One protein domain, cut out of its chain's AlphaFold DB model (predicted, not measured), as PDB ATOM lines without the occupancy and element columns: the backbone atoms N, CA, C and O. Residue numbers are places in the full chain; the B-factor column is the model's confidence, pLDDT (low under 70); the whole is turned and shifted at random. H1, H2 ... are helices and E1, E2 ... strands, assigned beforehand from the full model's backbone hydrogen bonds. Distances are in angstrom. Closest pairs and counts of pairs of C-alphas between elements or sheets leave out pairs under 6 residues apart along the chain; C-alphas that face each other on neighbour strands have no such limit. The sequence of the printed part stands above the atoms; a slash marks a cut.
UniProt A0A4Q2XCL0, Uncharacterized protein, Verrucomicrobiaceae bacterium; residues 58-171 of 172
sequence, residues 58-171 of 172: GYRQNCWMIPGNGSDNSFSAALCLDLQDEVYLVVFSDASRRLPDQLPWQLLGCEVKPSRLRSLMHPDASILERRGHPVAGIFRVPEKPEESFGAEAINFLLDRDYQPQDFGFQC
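Overview. This is residues 58 to 171 of the 172 residues of an uncharacterized protein of Verrucomicrobiaceae bacterium (UniProt A0A4Q2XCL0). A strongly twisted sheet of five strands is built round the long hairpin E2 and E3, with H2 packed slantwise over one face and the short strands E1 and E5 making one end of the sheet. The small helix H1 sits off near E4 and the turn between E2 and E3, and two long stretches without named elements, residues 94 to 113 and 121 to 134, lead to it and away from it. The printed part has 114 residues, with named elements in the order E1, E2, E3, H1, E4, H2, E5; the sheet's order is E4, E3, E2, E1, E5, all antiparallel. The class is mixed, helices and strands, though named elements hold 47 residues, under half. The whole is compact, with a radius of gyration of the C-alphas of 13.4 A, and rounded, spanning 36 by 33 by 31 A.

Along the chain. Begin in the sheet with E2, residues 76 to 83, 22.3 A long, and E3, residues 86 to 93, 22.8 A long. Find C-alpha 86 at (48.121, -39.467, 12.879); from there E3 runs to C-alpha 93 at (44.852, -40.583, 35.431). The sheet's other strands are E4, residues 135 to 140, E1, residues 64 to 67, and E5, residues 167 to 170, whose last C-alpha is at (59.218, -33.385, 28.676). H2 takes residues 149 to 158, 14.1 A long, and H1 residues 114 to 120.

Arrangement. E1, E2 and E3 form a meander, each strand the antiparallel neighbour of the one before. Between E3 and E2, a hairpin, look at N 90 and O 79, 2.9 A apart. E4, an edge strand, neighbours E3, with N 89 and O 139 at 2.8 A. E1 pairs with E2 through N 65 and O 78, 2.8 A, and with the other edge strand, E5, through N 64 and O 170, 2.9 A. H2 is on one face of the sheet, giving two layers, a helix over a sheet; its height over the sheet is 8.2 A, over E3 and E2. The closest C-alphas of H2 and E4 are those of Leu 157 and Ala 136, 6.6 A. H1 is also on the sheet, at a height of 9.3 A; its Leu 120 and Leu 83 of E2 have their C-alphas 6.8 A apart, the closest of the two elements. H1 and H2 are apart. In H2 every O i to N i+4 pair is within hydrogen-bond range; in H1, 2 of 3 are.

Size, cuts and confidence. The C-alphas farthest apart, those of Ser 71 and Gln 84, are 36.9 A from each other. The printed part has no cut. The links E3 to H1 and H1 to E4 are long. Mean pLDDT of the printed part is 73.5; look for values under 70 at residues 58 to 64, 67 to 75, 95 to 102, 123 to 132 and 168 to 171.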
ATOM      1  N   GLY A  58      61.703 -30.189  19.771       39.06
ATOM      2  CA  GLY A  58      61.145 -30.773  20.984       39.06
ATOM      3  C   GLY A  58      60.071 -31.839  20.765       39.06
ATOM      4  O   GLY A  58      59.578 -32.351  21.750       39.06
ATOM      5  N   TYR A  59      59.689 -32.212  19.539       40.47
ATOM      6  CA  TYR A  59      58.808 -33.369  19.334       40.47
ATOM      7  C   TYR A  59      59.636 -34.603  19.003       40.47
ATOM      8  O   TYR A  59      60.144 -34.774  17.893       40.47
ATOM      9  N   ARG A  60      59.755 -35.477  19.992       48.84
ATOM     10  CA  ARG A  60      60.209 -36.855  19.834       48.84
ATOM     11  C   ARG A  60      59.003 -37.756  20.087       48.84
ATOM     12  O   ARG A  60      58.123 -37.401  20.872       48.84
ATOM     13  N   GLN A  61      58.921 -38.905  19.416       49.34
ATOM     14  CA  GLN A  61      57.979 -39.944  19.847       49.34
ATOM     15  C   GLN A  61      58.129 -40.135  21.365       49.34
ATOM     16  O   GLN A  61      59.254 -40.176  21.859       49.34
ATOM     17  N   ASN A  62      57.007 -40.257  22.076       51.38
ATOM     18  CA  ASN A  62      56.944 -40.421  23.532       51.38
ATOM     19  C   ASN A  62      57.164 -39.154  24.383       51.38
ATOM     20  O   ASN A  62      57.492 -39.278  25.563       51.38
ATOM     21  N   CYS A  63      56.954 -37.949  23.844       60.00
ATOM     22  CA  CYS A  63      56.908 -36.756  24.694       60.00
ATOM     23  C   CYS A  63      55.704 -36.801  25.644       60.00
ATOM     24  O   CYS A  63      54.560 -37.040  25.233       60.00
ATOM     25  N   TRP A  64      55.987 -36.531  26.914       66.19
ATOM     26  CA  TRP A  64      54.998 -36.435  27.974       66.19
ATOM     27  C   TRP A  64      54.548 -34.986  28.132       66.19
ATOM     28  O   TRP A  64      55.363 -34.065  28.170       66.19
ATOM     29  N   MET A  65      53.239 -34.806  28.252       70.44
ATOM     30  CA  MET A  65      52.606 -33.589  28.733       70.44
ATOM     31  C   MET A  65      52.262 -33.797  30.200       70.44
ATOM     32  O   MET A  65      51.443 -34.658  30.538       70.44
ATOM     33  N   ILE A  66      52.901 -33.021  31.067       70.69
ATOM     34  CA  ILE A  66      52.698 -33.105  32.509       70.69
ATOM     35  C   ILE A  66      52.188 -31.738  32.978       70.69
ATOM     36  O   ILE A  66      52.867 -30.736  32.741       70.69
ATOM     37  N   PRO A  67      51.006 -31.658  33.611       69.19
ATOM     38  CA  PRO A  67      50.563 -30.428  34.247       69.19
ATOM     39  C   PRO A  67      51.532 -30.062  35.382       69.19
ATOM     40  O   PRO A  67      51.826 -30.877  36.260       69.19
ATOM     41  N   GLY A  68      52.056 -28.841  35.353       60.12
ATOM     42  CA  GLY A  68      52.942 -28.299  36.374       60.12
ATOM     43  C   GLY A  68      52.168 -28.000  37.655       60.12
ATOM     44  O   GLY A  68      51.233 -27.210  37.645       60.12
ATOM     45  N   ASN A  69      52.571 -28.632  38.761       54.69
ATOM     46  CA  ASN A  69      52.098 -28.360  40.124       54.69
ATOM     47  C   ASN A  69      50.574 -28.185  40.276       54.69
ATOM     48  O   ASN A  69      50.079 -27.127  40.659       54.69
ATOM     49  N   GLY A  70      49.829 -29.278  40.107       47.94
ATOM     50  CA  GLY A  70      48.593 -29.452  40.866       47.94
ATOM     51  C   GLY A  70      48.945 -29.943  42.270       47.94
ATOM     52  O   GLY A  70      49.608 -30.965  42.404       47.94
ATOM     53  N   SER A  71      48.501 -29.255  43.322       45.56
ATOM     54  CA  SER A  71      48.678 -29.648  44.734       45.56
ATOM     55  C   SER A  71      47.975 -30.958  45.128       45.56
ATOM     56  O   SER A  71      47.877 -31.276  46.312       45.56
ATOM     57  N   ASP A  72      47.416 -31.673  44.156       53.09
ATOM     58  CA  ASP A  72      46.655 -32.893  44.341       53.09
ATOM     59  C   ASP A  72      47.543 -34.084  43.994       53.09
ATOM     60  O   ASP A  72      48.139 -34.141  42.920       53.09
ATOM     61  N   ASN A  73      47.581 -35.075  44.883       52.44
ATOM     62  CA  ASN A  73      48.343 -36.317  44.713       52.44
ATOM     63  C   ASN A  73      47.846 -37.200  43.547       52.44
ATOM     64  O   ASN A  73      48.302 -38.334  43.420       52.44
ATOM     65  N   SER A  74      46.904 -36.719  42.728       60.19
ATOM     66  CA  SER A  74      46.396 -37.427  41.556       60.19
ATOM     67  C   SER A  74      47.382 -37.308  40.398       60.19
ATOM     68  O   SER A  74      47.530 -36.232  39.808       60.19
ATOM     69  N   PHE A  75      48.047 -38.406  40.047       64.25
ATOM     70  CA  PHE A  75      48.891 -38.456  38.865       64.25
ATOM     71  C   PHE A  75      48.037 -38.238  37.620       64.25
ATOM     72  O   PHE A  75      47.111 -38.996  37.340       64.25
ATOM     73  N   SER A  76      48.386 -37.214  36.850       71.31
ATOM     74  CA  SER A  76      47.753 -36.912  35.575       71.31
ATOM     75  C   SER A  76      48.838 -36.572  34.577       71.31
ATOM     76  O   SER A  76      49.635 -35.670  34.815       71.31
ATOM     77  N   ALA A  77      48.905 -37.315  33.481       74.06
ATOM     78  CA  ALA A  77      49.851 -37.043  32.410       74.06
ATOM     79  C   ALA A  77      49.240 -37.466  31.082       74.06
ATOM     80  O   ALA A  77      48.467 -38.423  31.030       74.06
ATOM     81  N   ALA A  78      49.614 -36.787  30.007       77.25
ATOM     82  CA  ALA A  78      49.250 -37.198  28.666       77.25
ATOM     83  C   ALA A  78      50.491 -37.556  27.847       77.25
ATOM     84  O   ALA A  78      51.566 -36.997  28.039       77.25
ATOM     85  N   LEU A  79      50.347 -38.522  26.950       77.44
ATOM     86  CA  LEU A  79      51.401 -38.997  26.067       77.44
ATOM     87  C   LEU A  79      50.994 -38.742  24.622       77.44
ATOM     88  O   LEU A  79      49.920 -39.174  24.196       77.44
ATOM     89  N   CYS A  80      51.872 -38.090  23.867       75.75
ATOM     90  CA  CYS A  80      51.693 -37.909  22.431       75.75
ATOM     91  C   CYS A  80      52.288 -39.105  21.668       75.75
ATOM     92  O   CYS A  80      53.488 -39.381  21.761       75.75
ATOM     93  N   LEU A  81      51.456 -39.803  20.893       74.56
ATOM     94  CA  LEU A  81      51.835 -40.942  20.053       74.56
ATOM     95  C   LEU A  81      51.653 -40.602  18.574       74.56
ATOM     96  O   LEU A  81      50.555 -40.250  18.162       74.56
ATOM     97  N   ASP A  82      52.700 -40.771  17.768       75.81
ATOM     98  CA  ASP A  82      52.624 -40.671  16.302       75.81
ATOM     99  C   ASP A  82      52.475 -42.077  15.707       75.81
ATOM    100  O   ASP A  82      53.406 -42.884  15.798       75.81
ATOM    101  N   LEU A  83      51.308 -42.388  15.140       76.38
ATOM    102  CA  LEU A  83      50.981 -43.693  14.558       76.38
ATOM    103  C   LEU A  83      50.298 -43.505  13.200       76.38
ATOM    104  O   LEU A  83      49.274 -42.835  13.114       76.38
ATOM    105  N   GLN A  84      50.824 -44.154  12.155       78.31
ATOM    106  CA  GLN A  84      50.246 -44.145  10.797       78.31
ATOM    107  C   GLN A  84      49.869 -42.737  10.299       78.31
ATOM    108  O   GLN A  84      48.761 -42.511   9.825       78.31
ATOM    109  N   ASP A  85      50.794 -41.788  10.443       75.00
ATOM    110  CA  ASP A  85      50.623 -40.381  10.070       75.00
ATOM    111  C   ASP A  85      49.593 -39.582  10.890       75.00
ATOM    112  O   ASP A  85      49.433 -38.384  10.639       75.00
ATOM    113  N   GLU A  86      48.995 -40.157  11.931       83.19
ATOM    114  CA  GLU A  86      48.121 -39.467  12.879       83.19
ATOM    115  C   GLU A  86      48.790 -39.317  14.253       83.19
ATOM    116  O   GLU A  86      49.560 -40.169  14.694       83.19
ATOM    117  N   VAL A  87      48.470 -38.225  14.954       82.56
ATOM    118  CA  VAL A  87      48.933 -37.995  16.327       82.56
ATOM    119  C   VAL A  87      47.787 -38.263  17.291       82.56
ATOM    120  O   VAL A  87      46.668 -37.792  17.094       82.56
ATOM    121  N   TYR A  88      48.075 -39.011  18.347       85.19
ATOM    122  CA  TYR A  88      47.136 -39.380  19.391       85.19
ATOM    123  C   TYR A  88      47.616 -38.835  20.730       85.19
ATOM    124  O   TYR A  88      48.785 -38.973  21.078       85.19
ATOM    125  N   LEU A  89      46.700 -38.250  21.487       86.94
ATOM    126  CA  LEU A  89      46.892 -37.835  22.865       86.94
ATOM    127  C   LEU A  89      46.269 -38.896  23.776       86.94
ATOM    128  O   LEU A  89      45.050 -39.073  23.782       86.94
ATOM    129  N   VAL A  90      47.100 -39.618  24.524       86.75
ATOM    130  CA  VAL A  90      46.658 -40.623  25.501       86.75
ATOM    131  C   VAL A  90      46.758 -40.025  26.889       86.75
ATOM    132  O   VAL A  90      47.860 -39.758  27.353       86.75
ATOM    133  N   VAL A  91      45.627 -39.817  27.553       86.12
ATOM    134  CA  VAL A  91      45.577 -39.227  28.894       86.12
ATOM    135  C   VAL A  91      45.489 -40.337  29.931       86.12
ATOM    136  O   VAL A  91      44.611 -41.200  29.864       86.12
ATOM    137  N   PHE A  92      46.393 -40.305  30.902       84.06
ATOM    138  CA  PHE A  92      46.444 -41.211  32.040       84.06
ATOM    139  C   PHE A  92      46.024 -40.472  33.299       84.06
ATOM    140  O   PHE A  92      46.482 -39.353  33.538       84.06
ATOM    141  N   SER A  93      45.197 -41.113  34.119       79.06
ATOM    142  CA  SER A  93      44.852 -40.583  35.431       79.06
ATOM    143  C   SER A  93      44.525 -41.688  36.416       79.06
ATOM    144  O   SER A  93      43.937 -42.699  36.053       79.06
ATOM    145  N   ASP A  94      44.899 -41.486  37.672       75.62
ATOM    146  CA  ASP A  94      44.427 -42.286  38.804       75.62
ATOM    147  C   ASP A  94      43.051 -41.830  39.327       75.62
ATOM    148  O   ASP A  94      42.402 -42.549  40.095       75.62
ATOM    149  N   ALA A  95      42.566 -40.667  38.884       64.62
ATOM    150  CA  ALA A  95      41.276 -40.136  39.273       64.62
ATOM    151  C   ALA A  95      40.151 -40.944  38.612       64.62
ATOM    152  O   ALA A  95      39.867 -40.833  37.422       64.62
ATOM    153  N   SER A  96      39.459 -41.752  39.415       52.69
ATOM    154  CA  SER A  96      38.190 -42.360  39.012       52.69
ATOM    155  C   SER A  96      37.116 -41.273  38.969       52.69
ATOM    156  O   SER A  96      36.514 -40.965  39.998       52.69
ATOM    157  N   ARG A  97      36.875 -40.655  37.807       58.94
ATOM    158  CA  ARG A  97      35.798 -39.667  37.649       58.94
ATOM    159  C   ARG A  97      34.839 -40.022  36.521       58.94
ATOM    160  O   ARG A  97      35.205 -40.630  35.521       58.94
ATOM    161  N   ARG A  98      33.569 -39.674  36.745       54.78
ATOM    162  CA  ARG A  98      32.506 -39.761  35.743       54.78
ATOM    163  C   ARG A  98      32.681 -38.591  34.788       54.78
ATOM    164  O   ARG A  98      32.677 -37.448  35.234       54.78
ATOM    165  N   LEU A  99      32.840 -38.903  33.510       59.03
ATOM    166  CA  LEU A  99      32.872 -37.908  32.449       59.03
ATOM    167  C   LEU A  99      31.531 -37.162  32.402       59.03
ATOM    168  O   LEU A  99      30.495 -37.790  32.641       59.03
ATOM    169  N   PRO A 100      31.526 -35.854  32.099       62.31
ATOM    170  CA  PRO A 100      30.297 -35.145  31.773       62.31
ATOM    171  C   PRO A 100      29.559 -35.845  30.622       62.31
ATOM    172  O   PRO A 100      30.192 -36.389  29.717       62.31
ATOM    173  N   ASP A 101      28.224 -35.783  30.620       66.31
ATOM    174  CA  ASP A 101      27.382 -36.452  29.610       66.31
ATOM    175  C   ASP A 101      27.631 -35.955  28.172       66.31
ATOM    176  O   ASP A 101      27.208 -36.594  27.207       66.31
ATOM    177  N   GLN A 102      28.300 -34.807  28.006       67.88
ATOM    178  CA  GLN A 102      28.604 -34.213  26.709       67.88
ATOM    179  C   GLN A 102      30.068 -33.790  26.621       67.88
ATOM    180  O   GLN A 102      30.549 -32.986  27.419       67.88
ATOM    181  N   LEU A 103      30.751 -34.305  25.598       74.31
ATOM    182  CA  LEU A 103      32.064 -33.826  25.183       74.31
ATOM    183  C   LEU A 103      31.968 -32.382  24.664       74.31
ATOM    184  O   LEU A 103      31.033 -32.071  23.919       74.31
ATOM    185  N   PRO A 104      32.957 -31.527  24.975       78.62
ATOM    186  CA  PRO A 104      33.177 -30.276  24.266       78.62
ATOM    187  C   PRO A 104      33.157 -30.505  22.754       78.62
ATOM    188  O   PRO A 104      33.685 -31.504  22.257       78.62
ATOM    189  N   TRP A 105      32.558 -29.577  22.008       76.69
ATOM    190  CA  TRP A 105      32.410 -29.705  20.555       76.69
ATOM    191  C   TRP A 105      33.767 -29.820  19.841       76.69
ATOM    192  O   TRP A 105      33.850 -30.480  18.809       76.69
ATOM    193  N   GLN A 106      34.830 -29.252  20.421       75.12
ATOM    194  CA  GLN A 106      36.215 -29.352  19.951       75.12
ATOM    195  C   GLN A 106      36.774 -30.780  20.032       75.12
ATOM    196  O   GLN A 106      37.610 -31.175  19.220       75.12
ATOM    197  N   LEU A 107      36.310 -31.568  21.006       82.00
ATOM    198  CA  LEU A 107      36.714 -32.962  21.214       82.00
ATOM    199  C   LEU A 107      35.766 -33.946  20.516       82.00
ATOM    200  O   LEU A 107      36.081 -35.134  20.371       82.00
ATOM    201  N   LEU A 108      34.609 -33.464  20.058       80.75
ATOM    202  CA  LEU A 108      33.606 -34.269  19.380       80.75
ATOM    203  C   LEU A 108      34.183 -34.860  18.086       80.75
ATOM    204  O   LEU A 108      34.703 -34.157  17.224       80.75
ATOM    205  N   GLY A 109      34.107 -36.185  17.947       84.06
ATOM    206  CA  GLY A 109      34.674 -36.897  16.795       84.06
ATOM    207  C   GLY A 109      36.201 -37.049  16.816       84.06
ATOM    208  O   GLY A 109      36.756 -37.645  15.891       84.06
ATOM    209  N   CYS A 110      36.874 -36.561  17.862       88.00
ATOM    210  CA  CYS A 110      38.299 -36.794  18.094       88.00
ATOM    211  C   CYS A 110      38.549 -37.967  19.049       88.00
ATOM    212  O   CYS A 110      39.646 -38.515  19.045       88.00
ATOM    213  N   GLU A 111      37.568 -38.375  19.855       89.56
ATOM    214  CA  GLU A 111      37.712 -39.506  20.775       89.56
ATOM    215  C   GLU A 111      37.961 -40.830  20.030       89.56
ATOM    216  O   GLU A 111      37.301 -41.163  19.041       89.56
ATOM    217  N   VAL A 112      38.915 -41.613  20.532       89.62
ATOM    218  CA  VAL A 112      39.323 -42.896  19.959       89.62
ATOM    219  C   VAL A 112      39.197 -43.988  21.011       89.62
ATOM    220  O   VAL A 112      39.660 -43.861  22.139       89.62
ATOM    221  N   LYS A 113      38.615 -45.128  20.633       88.69
ATOM    222  CA  LYS A 113      38.534 -46.283  21.536       88.69
ATOM    223  C   LYS A 113      39.920 -46.909  21.761       88.69
ATOM    224  O   LYS A 113      40.658 -47.081  20.784       88.69
ATOM    225  N   PRO A 114      40.235 -47.399  22.976       85.88
ATOM    226  CA  PRO A 114      41.490 -48.107  23.244       85.88
ATOM    227  C   PRO A 114      41.754 -49.285  22.301       85.88
ATOM    228  O   PRO A 114      42.881 -49.474  21.854       85.88
ATOM    229  N   SER A 115      40.716 -50.037  21.918       86.50
ATOM    230  CA  SER A 115      40.839 -51.149  20.965       86.50
ATOM    231  C   SER A 115      41.297 -50.700  19.576       86.50
ATOM    232  O   SER A 115      42.083 -51.397  18.932       86.50
ATOM    233  N   ARG A 116      40.850 -49.522  19.118       88.75
ATOM    234  CA  ARG A 116      41.290 -48.951  17.842       88.75
ATOM    235  C   ARG A 116      42.764 -48.584  17.924       88.75
ATOM    236  O   ARG A 116      43.521 -49.030  17.068       88.75
ATOM    237  N   LEU A 117      43.174 -47.857  18.963       83.38
ATOM    238  CA  LEU A 117      44.577 -47.483  19.144       83.38
ATOM    239  C   LEU A 117      45.475 -48.729  19.254       83.38
ATOM    240  O   LEU A 117      46.477 -48.823  18.551       83.38
ATOM    241  N   ARG A 118      45.062 -49.743  20.028       81.69
ATOM    242  CA  ARG A 118      45.782 -51.023  20.173       81.69
ATOM    243  C   ARG A 118      45.997 -51.742  18.840       81.69
ATOM    244  O   ARG A 118      47.054 -52.329  18.655       81.69
ATOM    245  N   SER A 119      45.043 -51.666  17.907       83.62
ATOM    246  CA  SER A 119      45.177 -52.279  16.572       83.62
ATOM    247  C   SER A 119      46.219 -51.602  15.673       83.62
ATOM    248  O   SER A 119      46.669 -52.204  14.702       83.62
ATOM    249  N   LEU A 120      46.590 -50.356  15.988       79.88
ATOM    250  CA  LEU A 120      47.590 -49.575  15.253       79.88
ATOM    251  C   LEU A 120      48.994 -49.717  15.852       79.88
ATOM    252  O   LEU A 120      49.980 -49.369  15.207       79.88
ATOM    253  N   MET A 121      49.084 -50.203  17.090       73.56
ATOM    254  CA  MET A 121      50.331 -50.352  17.832       73.56
ATOM    255  C   MET A 121      50.980 -51.715  17.574       73.56
ATOM    256  O   MET A 121      50.310 -52.692  17.241       73.56
ATOM    257  N   HIS A 122      52.293 -51.801  17.803       71.75
ATOM    258  CA  HIS A 122      52.982 -53.089  17.843       71.75
ATOM    259  C   HIS A 122      52.366 -53.985  18.941       71.75
ATOM    260  O   HIS A 122      52.066 -53.468  20.024       71.75
ATOM    261  N   PRO A 123      52.198 -55.306  18.721       68.88
ATOM    262  CA  PRO A 123      51.639 -56.216  19.727       68.88
ATOM    263  C   PRO A 123      52.355 -56.137  21.084       68.88
ATOM    264  O   PRO A 123      51.706 -56.120  22.129       68.88
ATOM    265  N   ASP A 124      53.676 -55.961  21.056       65.88
ATOM    266  CA  ASP A 124      54.516 -55.882  22.260       65.88
ATOM    267  C   ASP A 124      54.510 -54.504  22.956       65.88
ATOM    268  O   ASP A 124      55.164 -54.322  23.980       65.88
ATOM    269  N   ALA A 125      53.793 -53.507  22.426       67.06
ATOM    270  CA  ALA A 125      53.710 -52.192  23.058       67.06
ATOM    271  C   ALA A 125      52.815 -52.229  24.311       67.06
ATOM    272  O   ALA A 125      51.658 -52.635  24.243       67.06
ATOM    273  N   SER A 126      53.319 -51.739  25.447       65.38
ATOM    274  CA  SER A 126      52.646 -51.814  26.758       65.38
ATOM    275  C   SER A 126      52.022 -50.495  27.237       65.38
ATOM    276  O   SER A 126      51.540 -50.404  28.363       65.38
ATOM    277  N   ILE A 127      51.997 -49.464  26.386       66.12
ATOM    278  CA  ILE A 127      51.609 -48.090  26.756       66.12
ATOM    279  C   ILE A 127      50.197 -48.014  27.371       66.12
ATOM    280  O   ILE A 127      49.970 -47.223  28.280       66.12
ATOM    281  N   LEU A 128      49.260 -48.855  26.921       68.19
ATOM    282  CA  LEU A 128      47.870 -48.863  27.408       68.19
ATOM    283  C   LEU A 128      47.652 -49.709  28.670       68.19
ATOM    284  O   LEU A 128      46.581 -49.658  29.264       68.19
ATOM    285  N   GLU A 129      48.646 -50.496  29.080       65.69
ATOM    286  CA  GLU A 129      48.531 -51.504  30.145       65.69
ATOM    287  C   GLU A 129      49.258 -51.071  31.425       65.69
ATOM    288  O   GLU A 129      49.642 -51.884  32.272       65.69
ATOM    289  N   ARG A 130      49.480 -49.764  31.575       65.19
ATOM    290  CA  ARG A 130      50.296 -49.233  32.654       65.19
ATOM    291  C   ARG A 130      49.626 -49.410  34.016       65.19
ATOM    292  O   ARG A 130      48.560 -48.867  34.299       65.19
ATOM    293  N   ARG A 131      50.299 -50.149  34.902       64.69
ATOM    294  CA  ARG A 131      49.836 -50.375  36.278       64.69
ATOM    295  C   ARG A 131      49.853 -49.072  37.079       64.69
ATOM    296  O   ARG A 131      50.841 -48.346  37.054       64.69
ATOM    297  N   GLY A 132      48.768 -48.814  37.806       67.94
ATOM    298  CA  GLY A 132      48.628 -47.672  38.718       67.94
ATOM    299  C   GLY A 132      48.104 -46.383  38.083       67.94
ATOM    300  O   GLY A 132      47.629 -45.523  38.812       67.94
ATOM    301  N   HIS A 133      48.116 -46.268  36.752       74.75
ATOM    302  CA  HIS A 133      47.623 -45.087  36.035       74.75
ATOM    303  C   HIS A 133      46.817 -45.536  34.809       74.75
ATOM    304  O   HIS A 133      47.394 -45.685  33.729       74.75
ATOM    305  N   PRO A 134      45.515 -45.836  34.965       80.00
ATOM    306  CA  PRO A 134      44.684 -46.241  33.840       80.00
ATOM    307  C   PRO A 134      44.554 -45.118  32.802       80.00
ATOM    308  O   PRO A 134      44.691 -43.930  33.103       80.00
ATOM    309  N   VAL A 135      44.279 -45.511  31.559       84.31
ATOM    310  CA  VAL A 135      43.938 -44.571  30.486       84.31
ATOM    311  C   VAL A 135      42.567 -43.974  30.791       84.31
ATOM    312  O   VAL A 135      41.572 -44.696  30.824       84.31
ATOM    313  N   ALA A 136      42.527 -42.662  31.003       84.62
ATOM    314  CA  ALA A 136      41.300 -41.900  31.212       84.62
ATOM    315  C   ALA A 136      40.602 -41.583  29.881       84.62
ATOM    316  O   ALA A 136      39.378 -41.578  29.807       84.62
ATOM    317  N   GLY A 137      41.376 -41.372  28.813       87.25
ATOM    318  CA  GLY A 137      40.837 -41.154  27.475       87.25
ATOM    319  C   GLY A 137      41.920 -41.068  26.408       87.25
ATOM    320  O   GLY A 137      43.109 -40.925  26.701       87.25
ATOM    321  N   ILE A 138      41.499 -41.202  25.153       88.94
ATOM    322  CA  ILE A 138      42.374 -41.148  23.983       88.94
ATOM    323  C   ILE A 138      41.712 -40.244  22.955       88.94
ATOM    324  O   ILE A 138      40.566 -40.476  22.569       88.94
ATOM    325  N   PHE A 139      42.457 -39.263  22.461       90.00
ATOM    326  CA  PHE A 139      41.986 -38.350  21.430       90.00
ATOM    327  C   PHE A 139      42.939 -38.347  20.246       90.00
ATOM    328  O   PHE A 139      44.151 -38.247  20.413       90.00
ATOM    329  N   ARG A 140      42.406 -38.420  19.030       90.38
ATOM    330  CA  ARG A 140      43.156 -38.077  17.828       90.38
ATOM    331  C   ARG A 140      43.297 -36.562  17.767       90.38
ATOM    332  O   ARG A 140      42.297 -35.850  17.768       90.38
ATOM    333  N   VAL A 141      44.528 -36.081  17.663       85.25
ATOM    334  CA  VAL A 141      44.831 -34.661  17.489       85.25
ATOM    335  C   VAL A 141      44.465 -34.251  16.053       85.25
ATOM    336  O   VAL A 141      44.961 -34.867  15.104       85.25
ATOM    337  N   PRO A 142      43.602 -33.236  15.851       83.56
ATOM    338  CA  PRO A 142      43.285 -32.710  14.523       83.56
ATOM    339  C   PRO A 142      44.529 -32.209  13.776       83.56
ATOM    340  O   PRO A 142      45.497 -31.784  14.398       83.56
ATOM    341  N   GLU A 143      44.499 -32.159  12.438       76.75
ATOM    342  CA  GLU A 143      45.632 -31.633  11.642       76.75
ATOM    343  C   GLU A 143      46.012 -30.185  12.007       76.75
ATOM    344  O   GLU A 143      47.187 -29.802  11.949       76.75
ATOM    345  N   LYS A 144      45.006 -29.389  12.380       77.50
ATOM    346  CA  LYS A 144      45.116 -27.998  12.829       77.50
ATOM    347  C   LYS A 144      44.467 -27.880  14.215       77.50
ATOM    348  O   LYS A 144      43.340 -27.398  14.298       77.50
ATOM    349  N   PRO A 145      45.109 -28.402  15.270       75.38
ATOM    350  CA  PRO A 145      44.576 -28.306  16.613       75.38
ATOM    351  C   PRO A 145      44.723 -26.865  17.114       75.38
ATOM    352  O   PRO A 145      45.720 -26.199  16.827       75.38
ATOM    353  N   GLU A 146      43.735 -26.396  17.868       77.75
ATOM    354  CA  GLU A 146      43.882 -25.171  18.650       77.75
ATOM    355  C   GLU A 146      44.925 -25.390  19.756       77.75
ATOM    356  O   GLU A 146      45.142 -26.515  20.214       77.75
ATOM    357  N   GLU A 147      45.586 -24.318  20.192       72.88
ATOM    358  CA  GLU A 147      46.583 -24.361  21.274       72.88
ATOM    359  C   GLU A 147      45.986 -24.885  22.592       72.88
ATOM    360  O   GLU A 147      46.665 -25.529  23.390       72.88
ATOM    361  N   SER A 148      44.682 -24.678  22.785       80.06
ATOM    362  CA  SER A 148      43.917 -25.167  23.926       80.06
ATOM    363  C   SER A 148      43.563 -26.649  23.862       80.06
ATOM    364  O   SER A 148      43.182 -27.197  24.890       80.06
ATOM    365  N   PHE A 149      43.722 -27.339  22.725       83.75
ATOM    366  CA  PHE A 149      43.201 -28.702  22.541       83.75
ATOM    367  C   PHE A 149      43.662 -29.680  23.630       83.75
ATOM    368  O   PHE A 149      42.857 -30.419  24.196       83.75
ATOM    369  N   GLY A 150      44.963 -29.688  23.941       81.19
ATOM    370  CA  GLY A 150      45.510 -30.571  24.974       81.19
ATOM    371  C   GLY A 150      44.971 -30.241  26.368       81.19
ATOM    372  O   GLY A 150      44.608 -31.148  27.115       81.19
ATOM    373  N   ALA A 151      44.867 -28.949  26.685       81.56
ATOM    374  CA  ALA A 151      44.312 -28.471  27.945       81.56
ATOM    375  C   ALA A 151      42.827 -28.835  28.070       81.56
ATOM    376  O   ALA A 151      42.426 -29.404  29.076       81.56
ATOM    377  N   GLU A 152      42.033 -28.612  27.023       84.69
ATOM    378  CA  GLU A 152      40.610 -28.957  26.965       84.69
ATOM    379  C   GLU A 152      40.372 -30.459  27.134       84.69
ATOM    380  O   GLU A 152      39.511 -30.855  27.918       84.69
ATOM    381  N   ALA A 153      41.155 -31.303  26.454       85.12
ATOM    382  CA  ALA A 153      41.073 -32.754  26.591       85.12
ATOM    383  C   ALA A 153      41.331 -33.211  28.034       85.12
ATOM    384  O   ALA A 153      40.597 -34.039  28.573       85.12
ATOM    385  N   ILE A 154      42.362 -32.659  28.671       82.69
ATOM    386  CA  ILE A 154      42.740 -33.011  30.042       82.69
ATOM    387  C   ILE A 154      41.718 -32.451  31.039       82.69
ATOM    388  O   ILE A 154      41.245 -33.184  31.902       82.69
ATOM    389  N   ASN A 155      41.314 -31.193  30.891       83.19
ATOM    390  CA  ASN A 155      40.304 -30.546  31.725       83.19
ATOM    391  C   ASN A 155      38.968 -31.274  31.671       83.19
ATOM    392  O   ASN A 155      38.355 -31.493  32.711       83.19
ATOM    393  N   PHE A 156      38.551 -31.709  30.481       83.31
ATOM    394  CA  PHE A 156      37.331 -32.484  30.304       83.31
ATOM    395  C   PHE A 156      37.392 -33.834  31.026       83.31
ATOM    396  O   PHE A 156      36.454 -34.200  31.732       83.31
ATOM    397  N   LEU A 157      38.491 -34.578  30.860       81.31
ATOM    398  CA  LEU A 157      38.628 -35.900  31.473       81.31
ATOM    399  C   LEU A 157      38.793 -35.831  32.996       81.31
ATOM    400  O   LEU A 157      38.369 -36.744  33.703       81.31
ATOM    401  N   LEU A 158      39.446 -34.781  33.494       78.25
ATOM    402  CA  LEU A 158      39.886 -34.690  34.885       78.25
ATOM    403  C   LEU A 158      39.078 -33.704  35.727       78.25
ATOM    404  O   LEU A 158      39.290 -33.655  36.940       78.25
ATOM    405  N   ASP A 159      38.156 -32.959  35.108       77.56
ATOM    406  CA  ASP A 159      37.381 -31.878  35.728       77.56
ATOM    407  C   ASP A 159      38.311 -30.856  36.409       77.56
ATOM    408  O   ASP A 159      38.292 -30.631  37.623       77.56
ATOM    409  N   ARG A 160      39.226 -30.313  35.599       79.25
ATOM    410  CA  ARG A 160      40.243 -29.319  35.978       79.25
ATOM    411  C   ARG A 160      40.148 -28.098  35.066       79.25
ATOM    412  O   ARG A 160      39.436 -28.127  34.070       79.25
ATOM    413  N   ASP A 161      40.878 -27.042  35.412       82.44
ATOM    414  CA  ASP A 161      40.924 -25.786  34.652       82.44
ATOM    415  C   ASP A 161      42.372 -25.396  34.312       82.44
ATOM    416  O   ASP A 161      42.834 -24.290  34.580       82.44
ATOM    417  N   TYR A 162      43.131 -26.358  33.781       79.19
ATOM    418  CA  TYR A 162      44.473 -26.105  33.276       79.19
ATOM    419  C   TYR A 162      44.425 -25.214  32.041       79.19
ATOM    420  O   TYR A 162      43.618 -25.408  31.133       79.19
ATOM    421  N   GLN A 163      45.354 -24.280  31.974       80.31
ATOM    422  CA  GLN A 163      45.638 -23.485  30.796       80.31
ATOM    423  C   GLN A 163      46.768 -24.132  29.985       80.31
ATOM    424  O   GLN A 163      47.571 -24.888  30.536       80.31
ATOM    425  N   PRO A 164      46.899 -23.836  28.681       76.31
ATOM    426  CA  PRO A 164      47.983 -24.379  27.859       76.31
ATOM    427  C   PRO A 164      49.380 -24.145  28.449       76.31
ATOM    428  O   PRO A 164      50.228 -25.032  28.378       76.31
ATOM    429  N   GLN A 165      49.608 -22.983  29.074       76.31
ATOM    430  CA  GLN A 165      50.874 -22.654  29.740       76.31
ATOM    431  C   GLN A 165      51.165 -23.467  31.010       76.31
ATOM    432  O   GLN A 165      52.302 -23.456  31.480       76.31
ATOM    433  N   ASP A 166      50.171 -24.161  31.565       74.88
ATOM    434  CA  ASP A 166      50.349 -24.975  32.768       74.88
ATOM    435  C   ASP A 166      50.990 -26.329  32.441       74.88
ATOM    436  O   ASP A 166      51.411 -27.049  33.344       74.88
ATOM    437  N   PHE A 167      51.085 -26.698  31.162       72.56
ATOM    438  CA  PHE A 167      51.689 -27.953  30.736       72.56
ATOM    439  C   PHE A 167      53.176 -27.781  30.438       72.56
ATOM    440  O   PHE A 167      53.580 -26.988  29.591       72.56
ATOM    441  N   GLY A 168      53.994 -28.597  31.099       66.88
ATOM    442  CA  GLY A 168      55.376 -28.821  30.705       66.88
ATOM    443  C   GLY A 168      55.457 -29.960  29.692       66.88
ATOM    444  O   GLY A 168      54.905 -31.040  29.920       66.88
ATOM    445  N   PHE A 169      56.175 -29.735  28.591       63.53
ATOM    446  CA  PHE A 169      56.594 -30.810  27.696       63.53
ATOM    447  C   PHE A 169      57.926 -31.371  28.174       63.53
ATOM    448  O   PHE A 169      58.896 -30.632  28.343       63.53
ATOM    449  N   GLN A 170      57.981 -32.685  28.364       56.88
ATOM    450  CA  GLN A 170      59.218 -33.385  28.676       56.88
ATOM    451  C   GLN A 170      59.469 -34.472  27.634       56.88
ATOM    452  O   GLN A 170      58.611 -35.318  27.370       56.88
ATOM    453  N   CYS A 171      60.654 -34.424  27.037       55.03
ATOM    454  CA  CYS A 171      61.127 -35.368  26.032       55.03
ATOM    455  C   CYS A 171      62.532 -35.834  26.429       55.03
ATOM    456  O   CYS A 171      63.277 -35.054  27.025       55.03
TER     457      CYS A 171